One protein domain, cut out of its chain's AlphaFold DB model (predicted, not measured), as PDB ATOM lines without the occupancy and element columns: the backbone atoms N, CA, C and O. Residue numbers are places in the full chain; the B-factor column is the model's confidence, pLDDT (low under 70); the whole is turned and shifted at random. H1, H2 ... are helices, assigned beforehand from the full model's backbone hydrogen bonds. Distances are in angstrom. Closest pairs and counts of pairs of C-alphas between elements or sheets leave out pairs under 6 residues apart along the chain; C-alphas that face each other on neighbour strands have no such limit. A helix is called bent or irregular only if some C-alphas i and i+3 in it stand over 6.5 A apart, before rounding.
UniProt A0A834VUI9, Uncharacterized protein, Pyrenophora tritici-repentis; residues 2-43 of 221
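What this domain is: This is residues 2 to 43 of the 221 residues of an uncharacterized protein of Pyrenophora tritici-repentis (UniProt A0A834VUI9). Look for a long loop of chain drawn out beside one helix: H2 lies along the long axis of the domain, the chain turns round in the free residues 20 to 26 at one end, and residues 27 to 31 run back past H2 towards H3, which makes the other end. H1 sits off the side of H2, near its first half, and the three short helices are only loosely assembled, with no two of them touching. The printed part has 42 residues with three named helices, in the order H1, H2, H3, and no named strand, and its class is all helix. It is only just compact, close to loose, with a radius of gyration of the C-alphas of 10.5 A. The C-alphas span 33 by 16 by 14 A along their three main axes, a rod in outline.

How they stand to each other: Begin with the longest helix, H2, at residues 12 to 20, and look next for H1 at residues 2 to 6. The two are close but not clearly touching, with 1 pair of C-alphas within 8 A. That closest pair is the C-alphas of His 4 and Ile 15, 7.7 A apart, while the centres of the two helices are 12.7 A apart. Now look for H3 at residues 36 to 42. H2 and H3 are apart, with no C-alpha of the one within 8 A of the other, though they follow each other in the chain. H1 and H3 are apart by the same test. The printed part has no hairpin. In the backbones of H1, H2 and H3, every pair of O of residue i and N of residue i+4 is within hydrogen-bond range.

Where its parts are: Find C-alpha 12, of Pro 12, at (6.271, 13.981, 23.858); from there H2 runs through nine residues to C-alpha 20, of Gln 20, at (15.286, 7.764, 17.680), and the two C-alphas are 12.6 A apart. Go back to the first printed residue, Leu 2, whose C-alpha is at (15.955, 19.046, 32.018). There H1 begins, and it runs through five residues to Arg 6, 6.4 A from first to last C-alpha. Go forward to Asp 36, where H3 begins; it runs through seven residues to Lys 42, with its last C-alpha at (-1.633, 23.578, 26.828), 9.8 A from its first. Residues 32 to 34 are also helix, in a run too short to bear a name. No helix here is bent or irregular.

The domain as a whole: The two C-alphas farthest apart are those of Glu 23, at (23.136, 8.021, 18.888), and Ser 43, at (-4.670, 23.160, 29.137), which are 33.3 A apart. From the first printed C-alpha, of Leu 2, to the last, of Ser 43, the distance is 21.2 A. The printed part runs from residue 2 to residue 43 and has no cut. The link from H1 to H2 has 5 residues and is tight. The link from H2 to H3 is long, with the 15 residues 21 to 35, whose C-alphas lie 5 to 17 A from the mean of the C-alphas. Residues 20 to 26, of which residue 20 belongs to H2, stand free, with no C-alpha 8 or more residues away along the chain within 10 A. Read the B-factor column for the model's own confidence: the mean pLDDT of the printed part is 72.6. It is under 70 in 14 residues, namely residues 26 to 33, residue 37 and residues 39 to 43. The mean pLDDT is 79 in H2, 74 in H1 and 69 in H3.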
ATOM      1  N   LEU A   2      15.007  17.987  32.418       75.12
ATOM      2  CA  LEU A   2      15.955  19.046  32.018       75.12
ATOM      3  C   LEU A   2      15.951  19.369  30.507       75.12
ATOM      4  O   LEU A   2      15.806  20.528  30.128       75.12
ATOM      5  N   TRP A   3      16.050  18.350  29.649       73.94
ATOM      6  CA  TRP A   3      16.048  18.512  28.188       73.94
ATOM      7  C   TRP A   3      14.746  19.104  27.642       73.94
ATOM      8  O   TRP A   3      14.782  19.981  26.789       73.94
ATOM      9  N   HIS A   4      13.601  18.710  28.204       76.62
ATOM     10  CA  HIS A   4      12.298  19.284  27.862       76.62
ATOM     11  C   HIS A   4      12.246  20.805  28.113       76.62
ATOM     12  O   HIS A   4      11.718  21.534  27.282       76.62
ATOM     13  N   LYS A   5      12.847  21.308  29.205       70.88
ATOM     14  CA  LYS A   5      12.940  22.760  29.460       70.88
ATOM     15  C   LYS A   5      13.913  23.456  28.497       70.88
ATOM     16  O   LYS A   5      13.585  24.507  27.961       70.88
ATOM     17  N   ARG A   6      15.091  22.866  28.255       72.69
ATOM     18  CA  ARG A   6      16.142  23.457  27.398       72.69
ATOM     19  C   ARG A   6      15.756  23.539  25.920       72.69
ATOM     20  O   ARG A   6      16.170  24.470  25.247       72.69
ATOM     21  N   LEU A   7      14.956  22.594  25.436       70.88
ATOM     22  CA  LEU A   7      14.489  22.540  24.046       70.88
ATOM     23  C   LEU A   7      13.183  23.319  23.812       70.88
ATOM     24  O   LEU A   7      12.567  23.176  22.762       70.88
ATOM     25  N   GLY A   8      12.726  24.112  24.789       74.75
ATOM     26  CA  GLY A   8      11.538  24.951  24.623       74.75
ATOM     27  C   GLY A   8      10.210  24.198  24.738       74.75
ATOM     28  O   GLY A   8       9.270  24.481  24.004       74.75
ATOM     29  N   HIS A   9      10.103  23.249  25.669       77.25
ATOM     30  CA  HIS A   9       8.867  22.511  25.956       77.25
ATOM     31  C   HIS A   9       8.261  21.720  24.769       77.25
ATOM     32  O   HIS A   9       7.038  21.763  24.541       77.25
ATOM     33  N   PRO A  10       9.080  20.943  24.032       74.75
ATOM     34  CA  PRO A  10       8.598  20.132  22.925       74.75
ATOM     35  C   PRO A  10       7.597  19.080  23.414       74.75
ATOM     36  O   PRO A  10       7.645  18.626  24.564       74.75
ATOM     37  N   GLY A  11       6.657  18.718  22.538       76.75
ATOM     38  CA  GLY A  11       5.691  17.657  22.819       76.75
ATOM     39  C   GLY A  11       6.367  16.286  22.979       76.75
ATOM     40  O   GLY A  11       7.487  16.109  22.499       76.75
ATOM     41  N   PRO A  12       5.692  15.304  23.603       78.44
ATOM     42  CA  PRO A  12       6.271  13.981  23.858       78.44
ATOM     43  C   PRO A  12       6.797  13.300  22.585       78.44
ATOM     44  O   PRO A  12       7.946  12.870  22.558       78.44
ATOM     45  N   ALA A  13       6.015  13.345  21.500       78.56
ATOM     46  CA  ALA A  13       6.382  12.774  20.203       78.56
ATOM     47  C   ALA A  13       7.644  13.407  19.584       78.56
ATOM     48  O   ALA A  13       8.439  12.724  18.948       78.56
ATOM     49  N   ALA A  14       7.868  14.709  19.793       77.81
ATOM     50  CA  ALA A  14       9.062  15.387  19.287       77.81
ATOM     51  C   ALA A  14      10.329  14.966  20.055       77.81
ATOM     52  O   ALA A  14      11.403  14.879  19.468       77.81
ATOM     53  N   ILE A  15      10.205  14.669  21.355       77.31
ATOM     54  CA  ILE A  15      11.311  14.133  22.161       77.31
ATOM     55  C   ILE A  15      11.604  12.681  21.764       77.31
ATOM     56  O   ILE A  15      12.768  12.321  21.623       77.31
ATOM     57  N   GLU A  16      10.568  11.866  21.548       79.56
ATOM     58  CA  GLU A  16      10.715  10.481  21.076       79.56
ATOM     59  C   GLU A  16      11.419  10.417  19.721       79.56
ATOM     60  O   GLU A  16      12.374   9.658  19.559       79.56
ATOM     61  N   HIS A  17      11.013  11.265  18.777       81.75
ATOM     62  CA  HIS A  17      11.653  11.339  17.469       81.75
ATOM     63  C   HIS A  17      13.132  11.743  17.573       81.75
ATOM     64  O   HIS A  17      13.984  11.138  16.931       81.75
ATOM     65  N   LEU A  18      13.466  12.707  18.437       77.81
ATOM     66  CA  LEU A  18      14.850  13.140  18.645       77.81
ATOM     67  C   LEU A  18      15.730  12.020  19.215       77.81
ATOM     68  O   LEU A  18      16.870  11.863  18.786       77.81
ATOM     69  N   VAL A  19      15.202  11.218  20.143       80.06
ATOM     70  CA  VAL A  19      15.911  10.055  20.705       80.06
ATOM     71  C   VAL A  19      16.134   8.976  19.648       80.06
ATOM     72  O   VAL A  19      17.208   8.390  19.602       80.06
ATOM     73  N   GLN A  20      15.157   8.737  18.771       80.56
ATOM     74  CA  GLN A  20      15.286   7.764  17.680       80.56
ATOM     75  C   GLN A  20      16.307   8.183  16.615       80.56
ATOM     76  O   GLN A  20      16.891   7.322  15.967       80.56
ATOM     77  N   GLN A  21      16.512   9.487  16.425       82.00
ATOM     78  CA  GLN A  21      17.411  10.045  15.409       82.00
ATOM     79  C   GLN A  21      18.803  10.412  15.957       82.00
ATOM     80  O   GLN A  21      19.604  10.999  15.235       82.00
ATOM     81  N   SER A  22      19.102  10.097  17.224       78.62
ATOM     82  CA  SER A  22      20.368  10.464  17.870       78.62
ATOM     83  C   SER A  22      21.053   9.251  18.498       78.62
ATOM     84  O   SER A  22      20.452   8.530  19.292       78.62
ATOM     85  N   GLU A  23      22.343   9.061  18.228       76.06
ATOM     86  CA  GLU A  23      23.136   8.021  18.888       76.06
ATOM     87  C   GLU A  23      23.587   8.466  20.291       76.06
ATOM     88  O   GLU A  23      23.992   9.607  20.512       76.06
ATOM     89  N   GLY A  24      23.494   7.566  21.275       72.62
ATOM     90  CA  GLY A  24      23.947   7.812  22.655       72.62
ATOM     91  C   GLY A  24      22.997   8.635  23.539       72.62
ATOM     92  O   GLY A  24      23.262   8.805  24.731       72.62
ATOM     93  N   VAL A  25      21.865   9.107  23.013       71.81
ATOM     94  CA  VAL A  25      20.899   9.919  23.769       71.81
ATOM     95  C   VAL A  25      19.872   9.026  24.466       71.81
ATOM     96  O   VAL A  25      19.052   8.376  23.831       71.81
ATOM     97  N   ARG A  26      19.871   9.026  25.804       67.44
ATOM     98  CA  ARG A  26      18.855   8.343  26.627       67.44
ATOM     99  C   ARG A  26      17.995   9.377  27.345       67.44
ATOM    100  O   ARG A  26      18.275   9.750  28.482       67.44
ATOM    101  N   VAL A  27      16.966   9.879  26.666       68.94
ATOM    102  CA  VAL A  27      16.016  10.842  27.242       68.94
ATOM    103  C   VAL A  27      14.631  10.216  27.278       68.94
ATOM    104  O   VAL A  27      14.116   9.766  26.263       68.94
ATOM    105  N   GLN A  28      14.009  10.205  28.453       66.19
ATOM    106  CA  GLN A  28      12.622   9.776  28.597       66.19
ATOM    107  C   GLN A  28      11.693  10.964  28.314       66.19
ATOM    108  O   GLN A  28      11.877  12.050  28.881       66.19
ATOM    109  N   GLY A  29      10.727  10.774  27.411       63.84
ATOM    110  CA  GLY A  29       9.727  11.784  27.070       63.84
ATOM    111  C   GLY A  29       8.942  12.221  28.307       63.84
ATOM    112  O   GLY A  29       8.461  11.393  29.075       63.84
ATOM    113  N   VAL A  30       8.832  13.533  28.522       65.31
ATOM    114  CA  VAL A  30       8.002  14.100  29.595       65.31
ATOM    115  C   VAL A  30       6.615  14.342  29.022       65.31
ATOM    116  O   VAL A  30       6.480  15.007  27.993       65.31
ATOM    117  N   THR A  31       5.578  13.821  29.675       62.66
ATOM    118  CA  THR A  31       4.200  14.094  29.248       62.66
ATOM    119  C   THR A  31       3.816  15.538  29.570       62.66
ATOM    120  O   THR A  31       4.279  16.121  30.549       62.66
ATOM    121  N   THR A  32       2.933  16.131  28.764       60.47
ATOM    122  CA  THR A  32       2.457  17.516  28.941       60.47
ATOM    123  C   THR A  32       1.921  17.793  30.355       60.47
ATOM    124  O   THR A  32       2.053  18.908  30.846       60.47
ATOM    125  N   VAL A  33       1.360  16.775  31.017       62.09
ATOM    126  CA  VAL A  33       0.808  16.835  32.385       62.09
ATOM    127  C   VAL A  33       1.864  16.799  33.495       62.09
ATOM    128  O   VAL A  33       1.580  17.230  34.603       62.09
ATOM    129  N   GLN A  34       3.087  16.340  33.218       74.12
ATOM    130  CA  GLN A  34       4.189  16.296  34.193       74.12
ATOM    131  C   GLN A  34       4.989  17.610  34.263       74.12
ATOM    132  O   GLN A  34       5.950  17.722  35.026       74.12
ATOM    133  N   CYS A  35       4.630  18.607  33.450       75.19
ATOM    134  CA  CYS A  35       5.230  19.932  33.464       75.19
ATOM    135  C   CYS A  35       4.165  20.989  33.742       75.19
ATOM    136  O   CYS A  35       3.335  21.240  32.878       75.19
ATOM    137  N   ASP A  36       4.242  21.679  34.882       73.44
ATOM    138  CA  ASP A  36       3.271  22.721  35.251       73.44
ATOM    139  C   ASP A  36       3.133  23.823  34.192       73.44
ATOM    140  O   ASP A  36       2.024  24.249  33.870       73.44
ATOM    141  N   SER A  37       4.248  24.262  33.600       69.38
ATOM    142  CA  SER A  37       4.252  25.274  32.538       69.38
ATOM    143  C   SER A  37       3.518  24.786  31.286       69.38
ATOM    144  O   SER A  37       2.723  25.528  30.712       69.38
ATOM    145  N   CYS A  38       3.729  23.529  30.878       70.81
ATOM    146  CA  CYS A  38       3.004  22.938  29.756       70.81
ATOM    147  C   CYS A  38       1.548  22.642  30.092       70.81
ATOM    148  O   CYS A  38       0.692  22.873  29.249       70.81
ATOM    149  N   GLY A  39       1.264  22.158  31.300       69.44
ATOM    150  CA  GLY A  39      -0.083  21.901  31.783       69.44
ATOM    151  C   GLY A  39      -0.920  23.171  31.742       69.44
ATOM    152  O   GLY A  39      -2.002  23.155  31.174       69.44
ATOM    153  N   ARG A  40      -0.387  24.301  32.223       69.75
ATOM    154  CA  ARG A  40      -1.067  25.604  32.146       69.75
ATOM    155  C   ARG A  40      -1.215  26.089  30.704       69.75
ATOM    156  O   ARG A  40      -2.331  26.361  30.277       69.75
ATOM    157  N   ALA A  41      -0.123  26.135  29.938       65.12
ATOM    158  CA  ALA A  41      -0.128  26.691  28.581       65.12
ATOM    159  C   ALA A  41      -0.910  25.849  27.556       65.12
ATOM    160  O   ALA A  41      -1.449  26.390  26.595       65.12
ATOM    161  N   LYS A  42      -0.958  24.524  27.733       64.38
ATOM    162  CA  LYS A  42      -1.633  23.578  26.828       64.38
ATOM    163  C   LYS A  42      -2.929  23.022  27.421       64.38
ATOM    164  O   LYS A  42      -3.554  22.172  26.783       64.38
ATOM    165  N   SER A  43      -3.344  23.482  28.606       62.50
ATOM    166  CA  SER A  43      -4.670  23.160  29.137       62.50
ATOM    167  C   SER A  43      -5.723  23.681  28.169       62.50
ATOM    168  O   SER A  43      -5.771  24.860  27.828       62.50
TER     169      SER A  43